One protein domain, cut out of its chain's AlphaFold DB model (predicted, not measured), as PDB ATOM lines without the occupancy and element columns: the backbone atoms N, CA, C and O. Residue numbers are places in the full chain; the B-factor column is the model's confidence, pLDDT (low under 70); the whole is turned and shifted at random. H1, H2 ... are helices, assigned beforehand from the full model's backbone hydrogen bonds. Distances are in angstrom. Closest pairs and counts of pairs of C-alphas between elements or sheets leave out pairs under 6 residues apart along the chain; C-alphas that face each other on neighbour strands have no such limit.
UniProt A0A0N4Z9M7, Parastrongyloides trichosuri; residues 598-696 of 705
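Overview. This is residues 598 to 696 of the 705 residues of a protein of Parastrongyloides trichosuri (UniProt A0A0N4Z9M7). The longest helix, H3, crosses steeply over one side of H1, the helix in the middle; H2, H5 and H6 pack round the other sides of H1 at shallower angles. Residues 653 to 659, of which 657 to 659 belong to the short H4, stick out. The printed part has 99 residues with six named helices, H1 to H6 in order, and no named strand: all helix. It is compact, with a radius of gyration of the C-alphas of 13.0 A and spans of 35 by 30 by 27 A.

Along the chain. Find C-alpha 638 at (30.204, -24.237, 21.653); from there H3 runs 22.6 A to residue 653. Before it come H1, residues 606 to 616, and H2, residues 624 to 634. After it come H4, residues 657 to 660, H5, residues 664 to 676, 18.2 A long, and H6, residues 680 to 694, 20.5 A long, ending at C-alpha 694, (37.158, -12.592, 9.422).

Arrangement. With residues 638 to 642 alone, H3 touches H2, about perpendicular at 74 degrees; C-alphas 631 and 638 are closest, 5.2 A. H3 only just touches H1, with 3 pairs of C-alphas within 8 A. H1 and H2 form a hairpin, opposite ways at a shallow 27 degrees, with C-alphas 608 and 634 closest at 6.1 A. Look at C-alphas 614 and 670, 6.3 A apart, where H1 and H5 touch. H3 and H6 are apart. Every O i to N i+4 pair is within hydrogen-bond range in H2, H3, H5 and H6, and 6 of 7 in H1; H4 is too short for one.

Size, cuts and confidence. C-alphas 635 and 658 are farthest apart, 35.4 A. The printed part has no cut and no long link. Confidence is under 70 at residues 598, 657 to 662 and 696.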
ATOM      1  N   GLY A 598      48.379 -27.433  28.557       69.38
ATOM      2  CA  GLY A 598      47.493 -28.570  28.820       69.38
ATOM      3  C   GLY A 598      46.555 -28.354  30.013       69.38
ATOM      4  O   GLY A 598      45.485 -28.955  30.059       69.38
ATOM      5  N   ASP A 599      46.902 -27.439  30.922       76.50
ATOM      6  CA  ASP A 599      46.110 -27.139  32.116       76.50
ATOM      7  C   ASP A 599      45.064 -26.032  31.887       76.50
ATOM      8  O   ASP A 599      44.113 -25.909  32.659       76.50
ATOM      9  N   TYR A 600      45.191 -25.225  30.822       78.50
ATOM     10  CA  TYR A 600      44.315 -24.065  30.578       78.50
ATOM     11  C   TYR A 600      42.859 -24.479  30.312       78.50
ATOM     12  O   TYR A 600      41.910 -23.851  30.795       78.50
ATOM     13  N   LEU A 601      42.695 -25.582  29.577       84.12
ATOM     14  CA  LEU A 601      41.441 -26.300  29.381       84.12
ATOM     15  C   LEU A 601      41.751 -27.802  29.330       84.12
ATOM     16  O   LEU A 601      41.888 -28.362  28.249       84.12
ATOM     17  N   ILE A 602      41.821 -28.449  30.500       80.00
ATOM     18  CA  ILE A 602      42.200 -29.872  30.691       80.00
ATOM     19  C   ILE A 602      41.443 -30.831  29.751       80.00
ATOM     20  O   ILE A 602      41.944 -31.881  29.354       80.00
ATOM     21  N   THR A 603      40.217 -30.475  29.370       81.69
ATOM     22  CA  THR A 603      39.353 -31.281  28.499       81.69
ATOM     23  C   THR A 603      39.602 -31.072  27.001       81.69
ATOM     24  O   THR A 603      39.099 -31.847  26.183       81.69
ATOM     25  N   VAL A 604      40.365 -30.047  26.612       86.62
ATOM     26  CA  VAL A 604      40.600 -29.645  25.221       86.62
ATOM     27  C   VAL A 604      42.029 -29.980  24.815       86.62
ATOM     28  O   VAL A 604      43.000 -29.545  25.419       86.62
ATOM     29  N   ASN A 605      42.162 -30.741  23.730       88.38
ATOM     30  CA  ASN A 605      43.462 -31.092  23.167       88.38
ATOM     31  C   ASN A 605      44.252 -29.830  22.753       88.38
ATOM     32  O   ASN A 605      43.693 -28.927  22.129       88.38
ATOM     33  N   VAL A 606      45.562 -29.828  23.014       87.88
ATOM     34  CA  VAL A 606      46.543 -28.807  22.599       87.88
ATOM     35  C   VAL A 606      46.345 -28.362  21.144       87.88
ATOM     36  O   VAL A 606      46.269 -27.171  20.864       87.88
ATOM     37  N   TYR A 607      46.131 -29.294  20.211       89.88
ATOM     38  CA  TYR A 607      45.914 -28.988  18.790       89.88
ATOM     39  C   TYR A 607      44.646 -28.180  18.499       89.88
ATOM     40  O   TYR A 607      44.575 -27.487  17.480       89.88
ATOM     41  N   LYS A 608      43.628 -28.311  19.353       92.12
ATOM     42  CA  LYS A 608      42.379 -27.549  19.272       92.12
ATOM     43  C   LYS A 608      42.567 -26.168  19.905       92.12
ATOM     44  O   LYS A 608      42.089 -25.189  19.347       92.12
ATOM     45  N   LEU A 609      43.336 -26.067  20.992       90.56
ATOM     46  CA  LEU A 609      43.723 -24.784  21.594       90.56
ATOM     47  C   LEU A 609      44.598 -23.938  20.663       90.56
ATOM     48  O   LEU A 609      44.379 -22.733  20.562       90.56
ATOM     49  N   GLU A 610      45.529 -24.552  19.928       91.25
ATOM     50  CA  GLU A 610      46.302 -23.878  18.872       91.25
ATOM     51  C   GLU A 610      45.378 -23.225  17.838       91.25
ATOM     52  O   GLU A 610      45.568 -22.073  17.453       91.25
ATOM     53  N   LEU A 611      44.346 -23.959  17.417       92.88
ATOM     54  CA  LEU A 611      43.382 -23.517  16.416       92.88
ATOM     55  C   LEU A 611      42.519 -22.358  16.920       92.88
ATOM     56  O   LEU A 611      42.297 -21.386  16.200       92.88
ATOM     57  N   LEU A 612      42.056 -22.450  18.167       92.88
ATOM     58  CA  LEU A 612      41.278 -21.398  18.813       92.88
ATOM     59  C   LEU A 612      42.131 -20.147  19.065       92.88
ATOM     60  O   LEU A 612      41.665 -19.037  18.822       92.88
ATOM     61  N   THR A 613      43.398 -20.312  19.455       92.50
ATOM     62  CA  THR A 613      44.352 -19.199  19.618       92.50
ATOM     63  C   THR A 613      44.645 -18.526  18.273       92.50
ATOM     64  O   THR A 613      44.721 -17.298  18.192       92.50
ATOM     65  N   LEU A 614      44.749 -19.311  17.193       93.00
ATOM     66  CA  LEU A 614      44.884 -18.785  15.836       93.00
ATOM     67  C   LEU A 614      43.655 -17.963  15.436       93.00
ATOM     68  O   LEU A 614      43.820 -16.833  14.982       93.00
ATOM     69  N   ALA A 615      42.442 -18.489  15.636       92.31
ATOM     70  CA  ALA A 615      41.193 -17.783  15.338       92.31
ATOM     71  C   ALA A 615      41.077 -16.470  16.131       92.31
ATOM     72  O   ALA A 615      40.815 -15.413  15.558       92.31
ATOM     73  N   TRP A 616      41.382 -16.523  17.428       93.75
ATOM     74  CA  TRP A 616      41.371 -15.370  18.325       93.75
ATOM     75  C   TRP A 616      42.334 -14.256  17.881       93.75
ATOM     76  O   TRP A 616      42.037 -13.067  17.999       93.75
ATOM     77  N   SER A 617      43.474 -14.614  17.279       91.25
ATOM     78  CA  SER A 617      44.417 -13.621  16.747       91.25
ATOM     79  C   SER A 617      43.832 -12.761  15.613       91.25
ATOM     80  O   SER A 617      44.360 -11.683  15.331       91.25
ATOM     81  N   PHE A 618      42.769 -13.214  14.942       89.75
ATOM     82  CA  PHE A 618      42.066 -12.426  13.930       89.75
ATOM     83  C   PHE A 618      41.004 -11.527  14.561       89.75
ATOM     84  O   PHE A 618      40.947 -10.347  14.229       89.75
ATOM     85  N   THR A 619      40.212 -12.055  15.497       88.56
ATOM     86  CA  THR A 619      39.108 -11.316  16.126       88.56
ATOM     87  C   THR A 619      38.985 -11.694  17.603       88.56
ATOM     88  O   THR A 619      38.892 -12.874  17.917       88.56
ATOM     89  N   GLU A 620      38.950 -10.702  18.502       85.50
ATOM     90  CA  GLU A 620      38.742 -10.920  19.952       85.50
ATOM     91  C   GLU A 620      37.290 -11.282  20.285       85.50
ATOM     92  O   GLU A 620      37.035 -12.051  21.207       85.50
ATOM     93  N   GLU A 621      36.339 -10.756  19.515       86.62
ATOM     94  CA  GLU A 621      34.903 -10.979  19.697       86.62
ATOM     95  C   GLU A 621      34.254 -11.394  18.369       86.62
ATOM     96  O   GLU A 621      33.687 -10.570  17.650       86.62
ATOM     97  N   PRO A 622      34.375 -12.672  17.975       88.00
ATOM     98  CA  PRO A 622      33.721 -13.160  16.771       88.00
ATOM     99  C   PRO A 622      32.188 -13.194  16.950       88.00
ATOM    100  O   PRO A 622      31.709 -13.590  18.017       88.00
ATOM    101  N   PRO A 623      31.399 -12.861  15.905       88.81
ATOM    102  CA  PRO A 623      29.950 -13.061  15.900       88.81
ATOM    103  C   PRO A 623      29.559 -14.508  16.228       88.81
ATOM    104  O   PRO A 623      30.305 -15.441  15.920       88.81
ATOM    105  N   GLN A 624      28.354 -14.724  16.765       87.19
ATOM    106  CA  GLN A 624      27.897 -16.061  17.178       87.19
ATOM    107  C   GLN A 624      27.954 -17.099  16.046       87.19
ATOM    108  O   GLN A 624      28.352 -18.240  16.265       87.19
ATOM    109  N   LEU A 625      27.641 -16.685  14.815       87.88
ATOM    110  CA  LEU A 625      27.776 -17.519  13.615       87.88
ATOM    111  C   LEU A 625      29.196 -18.079  13.448       87.88
ATOM    112  O   LEU A 625      29.369 -19.243  13.100       87.88
ATOM    113  N   PHE A 626      30.219 -17.274  13.734       88.62
ATOM    114  CA  PHE A 626      31.612 -17.701  13.636       88.62
ATOM    115  C   PHE A 626      32.028 -18.571  14.819       88.62
ATOM    116  O   PHE A 626      32.822 -19.487  14.630       88.62
ATOM    117  N   LYS A 627      31.461 -18.366  16.014       90.50
ATOM    118  CA  LYS A 627      31.667 -19.285  17.143       90.50
ATOM    119  C   LYS A 627      31.086 -20.672  16.850       90.50
ATOM    120  O   LYS A 627      31.768 -21.665  17.088       90.50
ATOM    121  N   ASN A 628      29.893 -20.739  16.251       89.50
ATOM    122  CA  ASN A 628      29.282 -21.995  15.800       89.50
ATOM    123  C   ASN A 628      30.146 -22.683  14.737       89.50
ATOM    124  O   ASN A 628      30.474 -23.858  14.876       89.50
ATOM    125  N   TYR A 629      30.610 -21.928  13.735       90.12
ATOM    126  CA  TYR A 629      31.540 -22.448  12.732       90.12
ATOM    127  C   TYR A 629      32.834 -22.977  13.364       90.12
ATOM    128  O   TYR A 629      33.288 -24.066  13.029       90.12
ATOM    129  N   LEU A 630      33.430 -22.244  14.310       90.62
ATOM    130  CA  LEU A 630      34.628 -22.694  15.020       90.62
ATOM    131  C   LEU A 630      34.359 -23.953  15.851       90.62
ATOM    132  O   LEU A 630      35.229 -24.819  15.914       90.62
ATOM    133  N   SER A 631      33.181 -24.074  16.463       92.00
ATOM    134  CA  SER A 631      32.762 -25.267  17.205       92.00
ATOM    135  C   SER A 631      32.713 -26.499  16.297       92.00
ATOM    136  O   SER A 631      33.334 -27.519  16.612       92.00
ATOM    137  N   GLU A 632      32.079 -26.377  15.130       90.44
ATOM    138  CA  GLU A 632      32.013 -27.441  14.123       90.44
ATOM    139  C   GLU A 632      33.398 -27.766  13.548       90.44
ATOM    140  O   GLU A 632      33.820 -28.923  13.545       90.44
ATOM    141  N   PHE A 633      34.150 -26.742  13.140       88.19
ATOM    142  CA  PHE A 633      35.462 -26.881  12.507       88.19
ATOM    143  C   PHE A 633      36.515 -27.489  13.444       88.19
ATOM    144  O   PHE A 633      37.319 -28.324  13.034       88.19
ATOM    145  N   SER A 634      36.517 -27.091  14.718       88.94
ATOM    146  CA  SER A 634      37.472 -27.594  15.715       88.94
ATOM    147  C   SER A 634      36.997 -28.858  16.435       88.94
ATOM    148  O   SER A 634      37.783 -29.481  17.159       88.94
ATOM    149  N   THR A 635      35.740 -29.277  16.239       91.44
ATOM    150  CA  THR A 635      35.060 -30.335  17.011       91.44
ATOM    151  C   THR A 635      35.134 -30.085  18.525       91.44
ATOM    152  O   THR A 635      35.417 -30.991  19.319       91.44
ATOM    153  N   VAL A 636      34.977 -28.824  18.930       91.56
ATOM    154  CA  VAL A 636      34.944 -28.374  20.331       91.56
ATOM    155  C   VAL A 636      33.519 -27.911  20.637       91.56
ATOM    156  O   VAL A 636      32.962 -27.191  19.814       91.56
ATOM    157  N   PRO A 637      32.911 -28.282  21.780       94.25
ATOM    158  CA  PRO A 637      31.586 -27.786  22.153       94.25
ATOM    159  C   PRO A 637      31.524 -26.257  22.157       94.25
ATOM    160  O   PRO A 637      32.491 -25.604  22.553       94.25
ATOM    161  N   ILE A 638      30.389 -25.691  21.744       93.38
ATOM    162  CA  ILE A 638      30.204 -24.237  21.653       93.38
ATOM    163  C   ILE A 638      30.469 -23.535  22.992       93.38
ATOM    164  O   ILE A 638      31.227 -22.568  23.020       93.38
ATOM    165  N   ASP A 639      29.995 -24.103  24.105       92.56
ATOM    166  CA  ASP A 639      30.222 -23.580  25.462       92.56
ATOM    167  C   ASP A 639      31.719 -23.478  25.797       92.56
ATOM    168  O   ASP A 639      32.185 -22.537  26.442       92.56
ATOM    169  N   THR A 640      32.510 -24.444  25.325       92.81
ATOM    170  CA  THR A 640      33.962 -24.462  25.517       92.81
ATOM    171  C   THR A 640      34.652 -23.416  24.642       92.81
ATOM    172  O   THR A 640      35.630 -22.815  25.083       92.81
ATOM    173  N   VAL A 641      34.157 -23.180  23.422       93.44
ATOM    174  CA  VAL A 641      34.647 -22.096  22.554       93.44
ATOM    175  C   VAL A 641      34.355 -20.742  23.201       93.44
ATOM    176  O   VAL A 641      35.255 -19.914  23.292       93.44
ATOM    177  N   GLU A 642      33.147 -20.526  23.715       93.12
ATOM    178  CA  GLU A 642      32.782 -19.294  24.424       93.12
ATOM    179  C   GLU A 642      33.647 -19.080  25.667       93.12
ATOM    180  O   GLU A 642      34.307 -18.049  25.789       93.12
ATOM    181  N   THR A 643      33.776 -20.111  26.506       92.75
ATOM    182  CA  THR A 643      34.649 -20.081  27.688       92.75
ATOM    183  C   THR A 643      36.103 -19.777  27.316       92.75
ATOM    184  O   THR A 643      36.793 -19.048  28.035       92.75
ATOM    185  N   PHE A 644      36.597 -20.329  26.201       94.62
ATOM    186  CA  PHE A 644      37.941 -20.045  25.703       94.62
ATOM    187  C   PHE A 644      38.102 -18.563  25.358       94.62
ATOM    188  O   PHE A 644      39.076 -17.953  25.800       94.62
ATOM    189  N   TYR A 645      37.172 -17.979  24.599       93.75
ATOM    190  CA  TYR A 645      37.235 -16.564  24.222       93.75
ATOM    191  C   TYR A 645      37.147 -15.654  25.451       93.75
ATOM    192  O   TYR A 645      37.975 -14.757  25.592       93.75
ATOM    193  N   ASP A 646      36.253 -15.945  26.396       91.50
ATOM    194  CA  ASP A 646      36.099 -15.159  27.623       91.50
ATOM    195  C   ASP A 646      37.371 -15.164  28.476       91.50
ATOM    196  O   ASP A 646      37.854 -14.114  28.909       91.50
ATOM    197  N   LYS A 647      37.961 -16.345  28.704       91.19
ATOM    198  CA  LYS A 647      39.212 -16.463  29.468       91.19
ATOM    199  C   LYS A 647      40.381 -15.804  28.736       91.19
ATOM    200  O   LYS A 647      41.182 -15.110  29.360       91.19
ATOM    201  N   THR A 648      40.464 -15.979  27.419       91.75
ATOM    202  CA  THR A 648      41.579 -15.464  26.612       91.75
ATOM    203  C   THR A 648      41.519 -13.943  26.482       91.75
ATOM    204  O   THR A 648      42.550 -13.285  26.602       91.75
ATOM    205  N   ASN A 649      40.324 -13.362  26.361       90.62
ATOM    206  CA  ASN A 649      40.126 -11.913  26.400       90.62
ATOM    207  C   ASN A 649      40.489 -11.333  27.772       90.62
ATOM    208  O   ASN A 649      41.195 -10.330  27.838       90.62
ATOM    209  N   LYS A 650      40.116 -11.998  28.877       89.44
ATOM    210  CA  LYS A 650      40.555 -11.597  30.227       89.44
ATOM    211  C   LYS A 650      42.078 -11.634  30.377       89.44
ATOM    212  O   LYS A 650      42.652 -10.738  30.988       89.44
ATOM    213  N   LEU A 651      42.748 -12.649  29.821       87.38
ATOM    214  CA  LEU A 651      44.214 -12.703  29.797       87.38
ATOM    215  C   LEU A 651      44.813 -11.570  28.963       87.38
ATOM    216  O   LEU A 651      45.792 -10.957  29.378       87.38
ATOM    217  N   TYR A 652      44.222 -11.279  27.807       88.19
ATOM    218  CA  TYR A 652      44.683 -10.217  26.921       88.19
ATOM    219  C   TYR A 652      44.541  -8.827  27.552       88.19
ATOM    220  O   TYR A 652      45.462  -8.020  27.475       88.19
ATOM    221  N   GLN A 653      43.438  -8.574  28.259       86.25
ATOM    222  CA  GLN A 653      43.191  -7.319  28.979       86.25
ATOM    223  C   GLN A 653      44.182  -7.066  30.124       86.25
ATOM    224  O   GLN A 653      44.410  -5.916  30.487       86.25
ATOM    225  N   LYS A 654      44.801  -8.118  30.678       84.88
ATOM    226  CA  LYS A 654      45.863  -7.992  31.689       84.88
ATOM    227  C   LYS A 654      47.211  -7.551  31.096       84.88
ATOM    228  O   LYS A 654      48.130  -7.256  31.860       84.88
ATOM    229  N   LEU A 655      47.366  -7.516  29.768       83.56
ATOM    230  CA  LEU A 655      48.600  -7.067  29.119       83.56
ATOM    231  C   LEU A 655      48.693  -5.523  29.102       83.56
ATOM    232  O   LEU A 655      47.672  -4.841  29.010       83.56
ATOM    233  N   PRO A 656      49.906  -4.939  29.141       79.25
ATOM    234  CA  PRO A 656      50.104  -3.495  29.081       79.25
ATOM    235  C   PRO A 656      49.497  -2.874  27.816       79.25
ATOM    236  O   PRO A 656      49.815  -3.284  26.697       79.25
ATOM    237  N   GLN A 657      48.692  -1.817  27.986       67.62
ATOM    238  CA  GLN A 657      47.949  -1.178  26.887       67.62
ATOM    239  C   GLN A 657      48.836  -0.607  25.763       67.62
ATOM    240  O   GLN A 657      48.415  -0.529  24.612       67.62
ATOM    241  N   ASN A 658      50.099  -0.288  26.057       66.12
ATOM    242  CA  ASN A 658      51.066   0.208  25.069       66.12
ATOM    243  C   ASN A 658      51.413  -0.814  23.963       66.12
ATOM    244  O   ASN A 658      52.032  -0.447  22.966       66.12
ATOM    245  N   ILE A 659      51.068  -2.095  24.149       63.31
ATOM    246  CA  ILE A 659      51.379  -3.200  23.225       63.31
ATOM    247  C   ILE A 659      50.116  -3.690  22.494       63.31
ATOM    248  O   ILE A 659      50.199  -4.222  21.383       63.31
ATOM    249  N   THR A 660      48.940  -3.506  23.097       61.84
ATOM    250  CA  THR A 660      47.668  -4.039  22.595       61.84
ATOM    251  C   THR A 660      47.082  -3.215  21.445       61.84
ATOM    252  O   THR A 660      46.379  -3.766  20.602       61.84
ATOM    253  N   SER A 661      47.437  -1.932  21.327       57.72
ATOM    254  CA  SER A 661      46.785  -0.990  20.407       57.72
ATOM    255  C   SER A 661      47.118  -1.147  18.914       57.72
ATOM    256  O   SER A 661      46.403  -0.594  18.088       57.72
ATOM    257  N   ASP A 662      48.181  -1.867  18.534       59.66
ATOM    258  CA  ASP A 662      48.726  -1.796  17.159       59.66
ATOM    259  C   ASP A 662      48.546  -3.083  16.329       59.66
ATOM    260  O   ASP A 662      49.159  -3.255  15.279       59.66
ATOM    261  N   GLY A 663      47.799  -4.085  16.817       75.44
ATOM    262  CA  GLY A 663      47.637  -5.383  16.128       75.44
ATOM    263  C   GLY A 663      48.936  -6.203  15.952       75.44
ATOM    264  O   GLY A 663      48.882  -7.400  15.652       75.44
ATOM    265  N   LYS A 664      50.106  -5.600  16.211       83.94
ATOM    266  CA  LYS A 664      51.446  -6.194  16.184       83.94
ATOM    267  C   LYS A 664      51.549  -7.388  17.120       83.94
ATOM    268  O   LYS A 664      52.128  -8.397  16.734       83.94
ATOM    269  N   PHE A 665      50.934  -7.310  18.300       87.50
ATOM    270  CA  PHE A 665      50.895  -8.425  19.243       87.50
ATOM    271  C   PHE A 665      50.199  -9.651  18.643       87.50
ATOM    272  O   PHE A 665      50.784 -10.728  18.578       87.50
ATOM    273  N   LYS A 666      48.981  -9.484  18.114       89.12
ATOM    274  CA  LYS A 666      48.229 -10.581  17.485       89.12
ATOM    275  C   LYS A 666      48.937 -11.135  16.252       89.12
ATOM    276  O   LYS A 666      48.952 -12.345  16.041       89.12
ATOM    277  N   LYS A 667      49.564 -10.262  15.456       89.44
ATOM    278  CA  LYS A 667      50.414 -10.681  14.336       89.44
ATOM    279  C   LYS A 667      51.579 -11.543  14.822       89.44
ATOM    280  O   LYS A 667      51.809 -12.606  14.253       89.44
ATOM    281  N   ARG A 668      52.247 -11.146  15.906       90.69
ATOM    282  CA  ARG A 668      53.341 -11.929  16.481       90.69
ATOM    283  C   ARG A 668      52.865 -13.266  17.045       90.69
ATOM    284  O   ARG A 668      53.537 -14.268  16.845       90.69
ATOM    285  N   ILE A 669      51.680 -13.317  17.658       90.25
ATOM    286  CA  ILE A 669      51.049 -14.581  18.064       90.25
ATOM    287  C   ILE A 669      50.869 -15.520  16.863       90.25
ATOM    288  O   ILE A 669      51.239 -16.686  16.958       90.25
ATOM    289  N   ARG A 670      50.387 -15.030  15.710       91.38
ATOM    290  CA  ARG A 670      50.283 -15.853  14.487       91.38
ATOM    291  C   ARG A 670      51.630 -16.395  14.023       91.38
ATOM    292  O   ARG A 670      51.730 -17.565  13.667       91.38
ATOM    293  N   GLU A 671      52.658 -15.553  14.031       90.06
ATOM    294  CA  GLU A 671      54.017 -15.960  13.668       90.06
ATOM    295  C   GLU A 671      54.541 -17.043  14.619       90.06
ATOM    296  O   GLU A 671      55.030 -18.068  14.159       90.06
ATOM    297  N   ILE A 672      54.333 -16.891  15.931       90.81
ATOM    298  CA  ILE A 672      54.714 -17.886  16.943       90.81
ATOM    299  C   ILE A 672      53.969 -19.211  16.743       90.81
ATOM    300  O   ILE A 672      54.583 -20.270  16.876       90.81
ATOM    301  N   ILE A 673      52.676 -19.182  16.401       91.50
ATOM    302  CA  ILE A 673      51.913 -20.399  16.083       91.50
ATOM    303  C   ILE A 673      52.530 -21.096  14.861       91.50
ATOM    304  O   ILE A 673      52.772 -22.300  14.901       91.50
ATOM    305  N   ASN A 674      52.847 -20.347  13.803       88.25
ATOM    306  CA  ASN A 674      53.484 -20.884  12.596       88.25
ATOM    307  C   ASN A 674      54.904 -21.425  12.847       88.25
ATOM    308  O   ASN A 674      55.296 -22.424  12.239       88.25
ATOM    309  N   GLU A 675      55.669 -20.786  13.735       87.88
ATOM    310  CA  GLU A 675      57.015 -21.210  14.136       87.88
ATOM    311  C   GLU A 675      56.981 -22.527  14.932       87.88
ATOM    312  O   GLU A 675      57.796 -23.414  14.670       87.88
ATOM    313  N   ASN A 676      56.044 -22.668  15.880       85.38
ATOM    314  CA  ASN A 676      56.055 -23.750  16.876       85.38
ATOM    315  C   ASN A 676      55.113 -24.923  16.570       85.38
ATOM    316  O   ASN A 676      55.231 -25.973  17.199       85.38
ATOM    317  N   THR A 677      54.179 -24.782  15.628       88.19
ATOM    318  CA  THR A 677      53.263 -25.876  15.278       88.19
ATOM    319  C   THR A 677      53.969 -26.987  14.495       88.19
ATOM    320  O   THR A 677      54.735 -26.744  13.558       88.19
ATOM    321  N   SER A 678      53.636 -28.242  14.806       84.75
ATOM    322  CA  SER A 678      54.039 -29.396  13.992       84.75
ATOM    323  C   SER A 678      53.257 -29.498  12.673       84.75
ATOM    324  O   SER A 678      53.682 -30.192  11.751       84.75
ATOM    325  N   ARG A 679      52.127 -28.784  12.539       88.75
ATOM    326  CA  ARG A 679      51.186 -28.883  11.407       88.75
ATOM    327  C   ARG A 679      51.237 -27.655  10.489       88.75
ATOM    328  O   ARG A 679      50.204 -27.069  10.168       88.75
ATOM    329  N   LYS A 680      52.433 -27.271  10.028       86.56
ATOM    330  CA  LYS A 680      52.668 -26.026   9.260       86.56
ATOM    331  C   LYS A 680      51.757 -25.853   8.038       86.56
ATOM    332  O   LYS A 680      51.185 -24.785   7.854       86.56
ATOM    333  N   CYS A 681      51.570 -26.903   7.231       82.19
ATOM    334  CA  CYS A 681      50.690 -26.839   6.053       82.19
ATOM    335  C   CYS A 681      49.225 -26.588   6.443       82.19
ATOM    336  O   CYS A 681      48.561 -25.745   5.848       82.19
ATOM    337  N   PHE A 682      48.735 -27.289   7.468       87.50
ATOM    338  CA  PHE A 682      47.362 -27.145   7.950       87.50
ATOM    339  C   PHE A 682      47.111 -25.752   8.531       87.50
ATOM    340  O   PHE A 682      46.115 -25.119   8.189       87.50
ATOM    341  N   ILE A 683      48.022 -25.251   9.371       89.88
ATOM    342  CA  ILE A 683      47.901 -23.910   9.952       89.88
ATOM    343  C   ILE A 683      48.013 -22.838   8.868       89.88
ATOM    344  O   ILE A 683      47.242 -21.888   8.911       89.88
ATOM    345  N   SER A 684      48.877 -23.000   7.863       86.31
ATOM    346  CA  SER A 684      48.965 -22.065   6.731       86.31
ATOM    347  C   SER A 684      47.638 -21.967   5.966       86.31
ATOM    348  O   SER A 684      47.093 -20.877   5.810       86.31
ATOM    349  N   ILE A 685      47.044 -23.108   5.596       86.44
ATOM    350  CA  ILE A 685      45.728 -23.149   4.934       86.44
ATOM    351  C   ILE A 685      44.650 -22.537   5.833       86.44
ATOM    352  O   ILE A 685      43.856 -21.713   5.385       86.44
ATOM    353  N   THR A 686      44.640 -22.904   7.115       89.44
ATOM    354  CA  THR A 686      43.651 -22.397   8.072       89.44
ATOM    355  C   THR A 686      43.793 -20.895   8.292       89.44
ATOM    356  O   THR A 686      42.790 -20.199   8.400       89.44
ATOM    357  N   THR A 687      45.022 -20.376   8.306       90.12
ATOM    358  CA  THR A 687      45.309 -18.940   8.402       90.12
ATOM    359  C   THR A 687      44.687 -18.204   7.221       90.12
ATOM    360  O   THR A 687      43.992 -17.219   7.442       90.12
ATOM    361  N   SER A 688      44.841 -18.720   5.997       85.38
ATOM    362  CA  SER A 688      44.197 -18.151   4.805       85.38
ATOM    363  C   SER A 688      42.669 -18.218   4.879       85.38
ATOM    364  O   SER A 688      41.992 -17.247   4.545       85.38
ATOM    365  N   ILE A 689      42.104 -19.335   5.355       85.75
ATOM    366  CA  ILE A 689      40.650 -19.482   5.540       85.75
ATOM    367  C   ILE A 689      40.132 -18.461   6.556       85.75
ATOM    368  O   ILE A 689      39.147 -17.778   6.285       85.75
ATOM    369  N   PHE A 690      40.791 -18.326   7.707       90.00
ATOM    370  CA  PHE A 690      40.418 -17.363   8.742       90.00
ATOM    371  C   PHE A 690      40.596 -15.924   8.267       90.00
ATOM    372  O   PHE A 690      39.721 -15.099   8.506       90.00
ATOM    373  N   GLU A 691      41.658 -15.621   7.527       86.75
ATOM    374  CA  GLU A 691      41.836 -14.306   6.921       86.75
ATOM    375  C   GLU A 691      40.684 -13.969   5.966       86.75
ATOM    376  O   GLU A 691      40.150 -12.862   6.014       86.75
ATOM    377  N   CYS A 692      40.242 -14.917   5.136       82.19
ATOM    378  CA  CYS A 692      39.066 -14.724   4.289       82.19
ATOM    379  C   CYS A 692      37.781 -14.549   5.116       82.19
ATOM    380  O   CYS A 692      36.985 -13.656   4.813       82.19
ATOM    381  N   LEU A 693      37.593 -15.381   6.145       83.06
ATOM    382  CA  LEU A 693      36.389 -15.442   6.976       83.06
ATOM    383  C   LEU A 693      36.198 -14.164   7.795       83.06
ATOM    384  O   LEU A 693      35.143 -13.538   7.723       83.06
ATOM    385  N   PHE A 694      37.230 -13.742   8.523       81.62
ATOM    386  CA  PHE A 694      37.158 -12.592   9.422       81.62
ATOM    387  C   PHE A 694      37.292 -11.245   8.697       81.62
ATOM    388  O   PHE A 694      36.791 -10.247   9.204       81.62
ATOM    389  N   ASN A 695      37.859 -11.203   7.483       81.88
ATOM    390  CA  ASN A 695      37.888  -9.984   6.659       81.88
ATOM    391  C   ASN A 695      36.674  -9.844   5.717       81.88
ATOM    392  O   ASN A 695      36.696  -9.009   4.813       81.88
ATOM    393  N   GLY A 696      35.632 -10.671   5.871       68.44
ATOM    394  CA  GLY A 696      34.375 -10.523   5.125       68.44
ATOM    395  C   GLY A 696      34.471 -10.812   3.621       68.44
ATOM    396  O   GLY A 696      33.578 -10.436   2.866       68.44
TER     397      GLY A 696